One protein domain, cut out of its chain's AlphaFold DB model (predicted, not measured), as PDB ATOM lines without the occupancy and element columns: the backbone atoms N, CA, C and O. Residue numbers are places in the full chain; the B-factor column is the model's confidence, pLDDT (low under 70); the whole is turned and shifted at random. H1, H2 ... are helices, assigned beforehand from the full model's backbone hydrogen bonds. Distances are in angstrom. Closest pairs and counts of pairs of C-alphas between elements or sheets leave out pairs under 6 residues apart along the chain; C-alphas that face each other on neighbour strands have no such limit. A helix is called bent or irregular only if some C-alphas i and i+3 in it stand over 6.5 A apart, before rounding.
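What this domain is: This is residues 70 to 133 of the 259 residues of an uncharacterized protein of Puccinia sorghi (UniProt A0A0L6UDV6). One long helix, H4, makes the longest axis, and the three shorter helices before it, H1, H2 and H3, make a loose, open frame along one side of it, with few contacts between the parts. H1 comes near H4, H2 turns off from the end of H1, and short H3 makes the corner from which H4 folds back past H2; residues 70 to 79, of which 77 to 79 belong to H1, stick out free. The printed part has 64 residues with four named helices, in the order H1, H2, H3, H4, and no named strand; the class is all helix. It is only just loose, close to compact, with a radius of gyration of the C-alphas of 13.0 A, and its elongated outline spans 39 by 24 by 21 A.

Where its parts are: Start at Leu 70 and pass along residues 70 to 76 to find C-alpha 77 at (164.441, 137.580, 18.232). There H1 begins, residues 77 to 86, 14.2 A from first to last C-alpha. Next look for H2 at residues 89 to 100, 17.0 A long, from C-alpha 89 at (154.307, 126.250, 13.922). H2 is neither bent nor irregular, but only just: C-alphas 90 and 93 are 6.0 A apart. H3 follows at residues 102 to 106, 6.5 A long. H4 takes residues 109 to 133 and runs 37.0 A, ending at C-alpha 133 at (156.939, 137.764, -2.893).

How they stand to each other: Begin at H1 and H2, which are close but not clearly touching; their closest C-alphas, those of Ser 84 and Tyr 92, are 6.9 A apart. They run opposite ways at a steep tilt of 38 degrees, only just past shallow. H2 and H3 are close but not clearly touching, with the closest C-alphas, of Ser 98 and Ser 104, 6.5 A apart. H3 and H4 are likewise close but not clearly touching, with the closest C-alphas, of Arg 105 and Ser 112, 6.9 A apart. H1 and H4 are near each other, with 5 pairs of C-alphas within 10 A. H1 and H3 are apart, and H2 and H4 are only just apart, at 8.4 A. In the backbone, every O i to N i+4 pair of H1 and H3 is within hydrogen-bond range, against 6 of 8 in H2 and 19 of 21 in H4.

The domain as a whole: The two C-alphas farthest apart are those of Leu 106 and Thr 133, at 39.5 A. The printed part has no cut, and the links H1 to H2, H2 to H3 and H3 to H4 are tight. Residues 105 to 111 and 128 to 133 also stand free. The mean pLDDT of the printed part is 71.0, and 23 residues are under 70, among them residues 70 to 79 and 102 to 109.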
ATOM      1  N   LEU A  70     179.593 138.991  17.053       42.03
ATOM      2  CA  LEU A  70     178.871 137.847  16.465       42.03
ATOM      3  C   LEU A  70     177.577 137.481  17.222       42.03
ATOM      4  O   LEU A  70     176.715 136.799  16.674       42.03
ATOM      5  N   TRP A  71     177.441 137.943  18.467       42.41
ATOM      6  CA  TRP A  71     176.269 137.769  19.318       42.41
ATOM      7  C   TRP A  71     175.104 138.695  18.934       42.41
ATOM      8  O   TRP A  71     173.948 138.302  19.029       42.41
ATOM      9  N   GLU A  72     175.402 139.887  18.416       44.00
ATOM     10  CA  GLU A  72     174.424 140.864  17.914       44.00
ATOM     11  C   GLU A  72     173.856 140.447  16.543       44.00
ATOM     12  O   GLU A  72     172.697 140.701  16.224       44.00
ATOM     13  N   ILE A  73     174.654 139.695  15.773       45.38
ATOM     14  CA  ILE A  73     174.245 139.001  14.540       45.38
ATOM     15  C   ILE A  73     173.505 137.683  14.857       45.38
ATOM     16  O   ILE A  73     172.915 137.075  13.961       45.38
ATOM     17  N   TRP A  74     173.466 137.233  16.121       42.78
ATOM     18  CA  TRP A  74     172.802 135.986  16.530       42.78
ATOM     19  C   TRP A  74     171.282 136.144  16.672       42.78
ATOM     20  O   TRP A  74     170.685 135.895  17.715       42.78
ATOM     21  N   ILE A  75     170.698 136.531  15.539       50.22
ATOM     22  CA  ILE A  75     169.294 136.699  15.197       50.22
ATOM     23  C   ILE A  75     168.519 137.574  16.185       50.22
ATOM     24  O   ILE A  75     168.105 137.119  17.251       50.22
ATOM     25  N   ASP A  76     168.199 138.803  15.756       61.59
ATOM     26  CA  ASP A  76     167.138 139.592  16.388       61.59
ATOM     27  C   ASP A  76     165.922 138.678  16.586       61.59
ATOM     28  O   ASP A  76     165.349 138.150  15.629       61.59
ATOM     29  N   THR A  77     165.550 138.463  17.850       60.34
ATOM     30  CA  THR A  77     164.441 137.580  18.232       60.34
ATOM     31  C   THR A  77     163.138 137.933  17.517       60.34
ATOM     32  O   THR A  77     162.287 137.059  17.353       60.34
ATOM     33  N   LYS A  78     162.992 139.170  17.018       65.12
ATOM     34  CA  LYS A  78     161.905 139.578  16.120       65.12
ATOM     35  C   LYS A  78     161.944 138.847  14.777       65.12
ATOM     36  O   LYS A  78     160.909 138.351  14.360       65.12
ATOM     37  N   ILE A  79     163.101 138.713  14.126       67.38
ATOM     38  CA  ILE A  79     163.230 138.013  12.835       67.38
ATOM     39  C   ILE A  79     162.879 136.531  12.999       67.38
ATOM     40  O   ILE A  79     162.056 136.019  12.244       67.38
ATOM     41  N   VAL A  80     163.405 135.856  14.029       72.12
ATOM     42  CA  VAL A  80     163.003 134.470  14.352       72.12
ATOM     43  C   VAL A  80     161.502 134.370  14.640       72.12
ATOM     44  O   VAL A  80     160.860 133.442  14.156       72.12
ATOM     45  N   LYS A  81     160.926 135.339  15.358       73.00
ATOM     46  CA  LYS A  81     159.498 135.370  15.704       73.00
ATOM     47  C   LYS A  81     158.580 135.629  14.504       73.00
ATOM     48  O   LYS A  81     157.499 135.046  14.441       73.00
ATOM     49  N   GLU A  82     158.979 136.472  13.555       78.69
ATOM     50  CA  GLU A  82     158.205 136.698  12.328       78.69
ATOM     51  C   GLU A  82     158.368 135.533  11.336       78.69
ATOM     52  O   GLU A  82     157.373 135.102  10.755       78.69
ATOM     53  N   ILE A  83     159.555 134.918  11.230       67.31
ATOM     54  CA  ILE A  83     159.738 133.666  10.468       67.31
ATOM     55  C   ILE A  83     158.903 132.527  11.079       67.31
ATOM     56  O   ILE A  83     158.251 131.793  10.338       67.31
ATOM     57  N   SER A  84     158.851 132.398  12.413       73.19
ATOM     58  CA  SER A  84     158.053 131.352  13.072       73.19
ATOM     59  C   SER A  84     156.542 131.568  12.949       73.19
ATOM     60  O   SER A  84     155.797 130.598  12.970       73.19
ATOM     61  N   LYS A  85     156.075 132.818  12.805       73.19
ATOM     62  CA  LYS A  85     154.669 133.130  12.479       73.19
ATOM     63  C   LYS A  85     154.309 132.810  11.026       73.19
ATOM     64  O   LYS A  85     153.152 132.527  10.743       73.19
ATOM     65  N   ALA A  86     155.272 132.924  10.111       73.94
ATOM     66  CA  ALA A  86     155.065 132.724   8.677       73.94
ATOM     67  C   ALA A  86     155.206 131.254   8.228       73.94
ATOM     68  O   ALA A  86     154.908 130.939   7.077       73.94
ATOM     69  N   GLY A  87     155.685 130.361   9.101       76.50
ATOM     70  CA  GLY A  87     155.861 128.932   8.822       76.50
ATOM     71  C   GLY A  87     154.921 128.021   9.626       76.50
ATOM     72  O   GLY A  87     154.260 128.483  10.555       76.50
ATOM     73  N   PRO A  88     154.878 126.711   9.311       70.00
ATOM     74  CA  PRO A  88     154.186 125.719  10.130       70.00
ATOM     75  C   PRO A  88     154.748 125.710  11.559       70.00
ATOM     76  O   PRO A  88     155.936 125.469  11.774       70.00
ATOM     77  N   GLN A  89     153.891 125.997  12.538       65.44
ATOM     78  CA  GLN A  89     154.307 126.250  13.922       65.44
ATOM     79  C   GLN A  89     154.808 124.989  14.657       65.44
ATOM     80  O   GLN A  89     155.534 125.095  15.647       65.44
ATOM     81  N   GLU A  90     154.436 123.801  14.179       75.06
ATOM     82  CA  GLU A  90     154.711 122.516  14.833       75.06
ATOM     83  C   GLU A  90     156.165 122.052  14.625       75.06
ATOM     84  O   GLU A  90     156.842 121.687  15.589       75.06
ATOM     85  N   ASP A  91     156.700 122.173  13.405       77.19
ATOM     86  CA  ASP A  91     158.059 121.721  13.067       77.19
ATOM     87  C   ASP A  91     159.161 122.600  13.681       77.19
ATOM     88  O   ASP A  91     160.237 122.117  14.049       77.19
ATOM     89  N   TYR A  92     158.914 123.909  13.814       73.50
ATOM     90  CA  TYR A  92     159.941 124.856  14.257       73.50
ATOM     91  C   TYR A  92     160.305 124.699  15.741       73.50
ATOM     92  O   TYR A  92     161.471 124.849  16.113       73.50
ATOM     93  N   ASN A  93     159.337 124.338  16.590       81.31
ATOM     94  CA  ASN A  93     159.603 124.063  18.004       81.31
ATOM     95  C   ASN A  93     160.438 122.787  18.175       81.31
ATOM     96  O   ASN A  93     161.411 122.801  18.923       81.31
ATOM     97  N   LEU A  94     160.141 121.726  17.413       78.69
ATOM     98  CA  LEU A  94     160.938 120.492  17.410       78.69
ATOM     99  C   LEU A  94     162.375 120.738  16.921       78.69
ATOM    100  O   LEU A  94     163.328 120.196  17.484       78.69
ATOM    101  N   LEU A  95     162.547 121.597  15.912       76.19
ATOM    102  CA  LEU A  95     163.857 122.026  15.425       76.19
ATOM    103  C   LEU A  95     164.633 122.809  16.499       76.19
ATOM    104  O   LEU A  95     165.790 122.489  16.778       76.19
ATOM    105  N   LEU A  96     163.994 123.792  17.145       77.44
ATOM    106  CA  LEU A  96     164.590 124.563  18.240       77.44
ATOM    107  C   LEU A  96     164.958 123.690  19.441       77.44
ATOM    108  O   LEU A  96     166.043 123.863  19.996       77.44
ATOM    109  N   ASP A  97     164.098 122.757  19.838       79.50
ATOM    110  CA  ASP A  97     164.354 121.864  20.968       79.50
ATOM    111  C   ASP A  97     165.441 120.833  20.638       79.50
ATOM    112  O   ASP A  97     166.278 120.537  21.491       79.50
ATOM    113  N   SER A  98     165.541 120.386  19.382       75.25
ATOM    114  CA  SER A  98     166.663 119.570  18.895       75.25
ATOM    115  C   SER A  98     168.006 120.319  18.943       75.25
ATOM    116  O   SER A  98     169.022 119.747  19.340       75.25
ATOM    117  N   ILE A  99     168.028 121.618  18.615       73.81
ATOM    118  CA  ILE A  99     169.229 122.474  18.715       73.81
ATOM    119  C   ILE A  99     169.576 122.779  20.182       73.81
ATOM    120  O   ILE A  99     170.747 122.771  20.579       73.81
ATOM    121  N   LYS A 100     168.563 123.059  21.010       75.88
ATOM    122  CA  LYS A 100     168.741 123.369  22.436       75.88
ATOM    123  C   LYS A 100     169.171 122.146  23.237       75.88
ATOM    124  O   LYS A 100     169.983 122.316  24.150       75.88
ATOM    125  N   SER A 101     168.681 120.954  22.893       86.06
ATOM    126  CA  SER A 101     168.969 119.695  23.581       86.06
ATOM    127  C   SER A 101     170.471 119.472  23.760       86.06
ATOM    128  O   SER A 101     171.249 119.420  22.805       86.06
ATOM    129  N   SER A 102     170.892 119.313  25.013       58.28
ATOM    130  CA  SER A 102     172.280 119.030  25.386       58.28
ATOM    131  C   SER A 102     172.782 117.704  24.803       58.28
ATOM    132  O   SER A 102     173.952 117.609  24.433       58.28
ATOM    133  N   ALA A 103     171.895 116.718  24.625       65.88
ATOM    134  CA  ALA A 103     172.217 115.445  23.982       65.88
ATOM    135  C   ALA A 103     172.642 115.621  22.510       65.88
ATOM    136  O   ALA A 103     173.582 114.971  22.062       65.88
ATOM    137  N   SER A 104     172.020 116.556  21.783       61.03
ATOM    138  CA  SER A 104     172.359 116.878  20.386       61.03
ATOM    139  C   SER A 104     173.779 117.441  20.248       61.03
ATOM    140  O   SER A 104     174.502 117.118  19.309       61.03
ATOM    141  N   ARG A 105     174.235 118.226  21.236       56.66
ATOM    142  CA  ARG A 105     175.588 118.818  21.252       56.66
ATOM    143  C   ARG A 105     176.679 117.825  21.662       56.66
ATOM    144  O   ARG A 105     177.821 117.976  21.240       56.66
ATOM    145  N   LEU A 106     176.332 116.823  22.475       65.62
ATOM    146  CA  LEU A 106     177.214 115.711  22.852       65.62
ATOM    147  C   LEU A 106     177.365 114.671  21.728       65.62
ATOM    148  O   LEU A 106     178.408 114.025  21.619       65.62
ATOM    149  N   LEU A 107     176.359 114.532  20.862       55.50
ATOM    150  CA  LEU A 107     176.386 113.637  19.707       55.50
ATOM    151  C   LEU A 107     177.199 114.231  18.541       55.50
ATOM    152  O   LEU A 107     176.653 114.705  17.551       55.50
ATOM    153  N   ASN A 108     178.524 114.088  18.644       64.94
ATOM    154  CA  ASN A 108     179.531 114.319  17.596       64.94
ATOM    155  C   ASN A 108     179.670 115.792  17.119       64.94
ATOM    156  O   ASN A 108     178.835 116.281  16.356       64.94
ATOM    157  N   PRO A 109     180.787 116.489  17.427       66.50
ATOM    158  CA  PRO A 109     181.003 117.885  17.024       66.50
ATOM    159  C   PRO A 109     181.114 118.105  15.503       66.50
ATOM    160  O   PRO A 109     181.122 119.248  15.050       66.50
ATOM    161  N   ASN A 110     181.176 117.042  14.693       71.69
ATOM    162  CA  ASN A 110     181.057 117.160  13.240       71.69
ATOM    163  C   ASN A 110     179.596 117.300  12.779       71.69
ATOM    164  O   ASN A 110     179.353 117.968  11.778       71.69
ATOM    165  N   LEU A 111     178.615 116.737  13.500       63.78
ATOM    166  CA  LEU A 111     177.195 116.857  13.140       63.78
ATOM    167  C   LEU A 111     176.671 118.283  13.343       63.78
ATOM    168  O   LEU A 111     175.950 118.787  12.486       63.78
ATOM    169  N   SER A 112     177.100 118.977  14.404       71.88
ATOM    170  CA  SER A 112     176.690 120.367  14.663       71.88
ATOM    171  C   SER A 112     177.075 121.333  13.533       71.88
ATOM    172  O   SER A 112     176.320 122.263  13.243       71.88
ATOM    173  N   ARG A 113     178.195 121.083  12.835       72.19
ATOM    174  CA  ARG A 113     178.607 121.843  11.639       72.19
ATOM    175  C   ARG A 113     177.599 121.693  10.496       72.19
ATOM    176  O   ARG A 113     177.216 122.694   9.893       72.19
ATOM    177  N   TYR A 114     177.120 120.474  10.238       70.62
ATOM    178  CA  TYR A 114     176.095 120.223   9.220       70.62
ATOM    179  C   TYR A 114     174.734 120.806   9.616       70.62
ATOM    180  O   TYR A 114     174.080 121.416   8.774       70.62
ATOM    181  N   THR A 115     174.330 120.707  10.886       74.75
ATOM    182  CA  THR A 115     173.081 121.323  11.370       74.75
ATOM    183  C   THR A 115     173.102 122.844  11.201       74.75
ATOM    184  O   THR A 115     172.128 123.418  10.719       74.75
ATOM    185  N   CYS A 116     174.224 123.501  11.512       74.31
ATOM    186  CA  CYS A 116     174.390 124.942  11.302       74.31
ATOM    187  C   CYS A 116     174.286 125.323   9.812       74.31
ATOM    188  O   CYS A 116     173.571 126.260   9.458       74.31
ATOM    189  N   HIS A 117     174.922 124.549   8.925       79.81
ATOM    190  CA  HIS A 117     174.846 124.766   7.477       79.81
ATOM    191  C   HIS A 117     173.426 124.563   6.917       79.81
ATOM    192  O   HIS A 117     172.985 125.328   6.059       79.81
ATOM    193  N   LEU A 118     172.689 123.556   7.396       81.19
ATOM    194  CA  LEU A 118     171.301 123.304   6.987       81.19
ATOM    195  C   LEU A 118     170.361 124.431   7.437       81.19
ATOM    196  O   LEU A 118     169.551 124.895   6.639       81.19
ATOM    197  N   LEU A 119     170.513 124.919   8.673       85.69
ATOM    198  CA  LEU A 119     169.746 126.059   9.188       85.69
ATOM    199  C   LEU A 119     170.026 127.338   8.398       85.69
ATOM    200  O   LEU A 119     169.091 128.031   8.005       85.69
ATOM    201  N   LEU A 120     171.300 127.634   8.121       87.00
ATOM    202  CA  LEU A 120     171.677 128.800   7.325       87.00
ATOM    203  C   LEU A 120     171.113 128.701   5.898       87.00
ATOM    204  O   LEU A 120     170.589 129.682   5.378       87.00
ATOM    205  N   SER A 121     171.148 127.510   5.293       86.88
ATOM    206  CA  SER A 121     170.572 127.257   3.969       86.88
ATOM    207  C   SER A 121     169.047 127.439   3.932       86.88
ATOM    208  O   SER A 121     168.538 128.011   2.968       86.88
ATOM    209  N   ASP A 122     168.309 126.982   4.950       86.56
ATOM    210  CA  ASP A 122     166.848 127.164   5.038       86.56
ATOM    211  C   ASP A 122     166.483 128.643   5.252       86.56
ATOM    212  O   ASP A 122     165.647 129.183   4.526       86.56
ATOM    213  N   ILE A 123     167.180 129.337   6.159       89.06
ATOM    214  CA  ILE A 123     166.984 130.774   6.414       89.06
ATOM    215  C   ILE A 123     167.254 131.598   5.146       89.06
ATOM    216  O   ILE A 123     166.427 132.435   4.777       89.06
ATOM    217  N   LEU A 124     168.362 131.344   4.440       90.12
ATOM    218  CA  LEU A 124     168.682 132.027   3.180       90.12
ATOM    219  C   LEU A 124     167.642 131.736   2.086       90.12
ATOM    220  O   LEU A 124     167.252 132.651   1.360       90.12
ATOM    221  N   SER A 125     167.141 130.500   2.000       87.94
ATOM    222  CA  SER A 125     166.094 130.123   1.038       87.94
ATOM    223  C   SER A 125     164.766 130.832   1.328       87.94
ATOM    224  O   SER A 125     164.133 131.358   0.411       87.94
ATOM    225  N   ARG A 126     164.361 130.920   2.604       84.00
ATOM    226  CA  ARG A 126     163.162 131.663   3.031       84.00
ATOM    227  C   ARG A 126     163.298 133.165   2.791       84.00
ATOM    228  O   ARG A 126     162.339 133.790   2.349       84.00
ATOM    229  N   LEU A 127     164.478 133.736   3.036       82.00
ATOM    230  CA  LEU A 127     164.748 135.154   2.788       82.00
ATOM    231  C   LEU A 127     164.709 135.484   1.285       82.00
ATOM    232  O   LEU A 127     164.129 136.494   0.888       82.00
ATOM    233  N   ALA A 128     165.257 134.605   0.440       80.88
ATOM    234  CA  ALA A 128     165.159 134.728  -1.014       80.88
ATOM    235  C   ALA A 128     163.700 134.654  -1.502       80.88
ATOM    236  O   ALA A 128     163.288 135.480  -2.317       80.88
ATOM    237  N   LEU A 129     162.904 133.721  -0.964       82.50
ATOM    238  CA  LEU A 129     161.476 133.599  -1.274       82.50
ATOM    239  C   LEU A 129     160.686 134.848  -0.846       82.50
ATOM    240  O   LEU A 129     159.901 135.375  -1.634       82.50
ATOM    241  N   PHE A 130     160.940 135.363   0.362       74.62
ATOM    242  CA  PHE A 130     160.300 136.575   0.881       74.62
ATOM    243  C   PHE A 130     160.541 137.785  -0.037       74.62
ATOM    244  O   PHE A 130     159.597 138.490  -0.407       74.62
ATOM    245  N   ASN A 131     161.786 137.971  -0.487       68.00
ATOM    246  CA  ASN A 131     162.153 139.038  -1.419       68.00
ATOM    247  C   ASN A 131     161.451 138.902  -2.782       68.00
ATOM    248  O   ASN A 131     161.047 139.913  -3.354       68.00
ATOM    249  N   GLN A 132     161.231 137.680  -3.281       72.88
ATOM    250  CA  GLN A 132     160.446 137.465  -4.504       72.88
ATOM    251  C   GLN A 132     158.976 137.869  -4.300       72.88
ATOM    252  O   GLN A 132     158.440 138.640  -5.097       72.88
ATOM    253  N   THR A 133     158.347 137.438  -3.201       58.38
ATOM    254  CA  THR A 133     156.939 137.764  -2.893       58.38
ATOM    255  C   THR A 133     156.679 139.240  -2.574       58.38
ATOM    256  O   THR A 133     155.554 139.704  -2.730       58.38
TER     257      THR A 133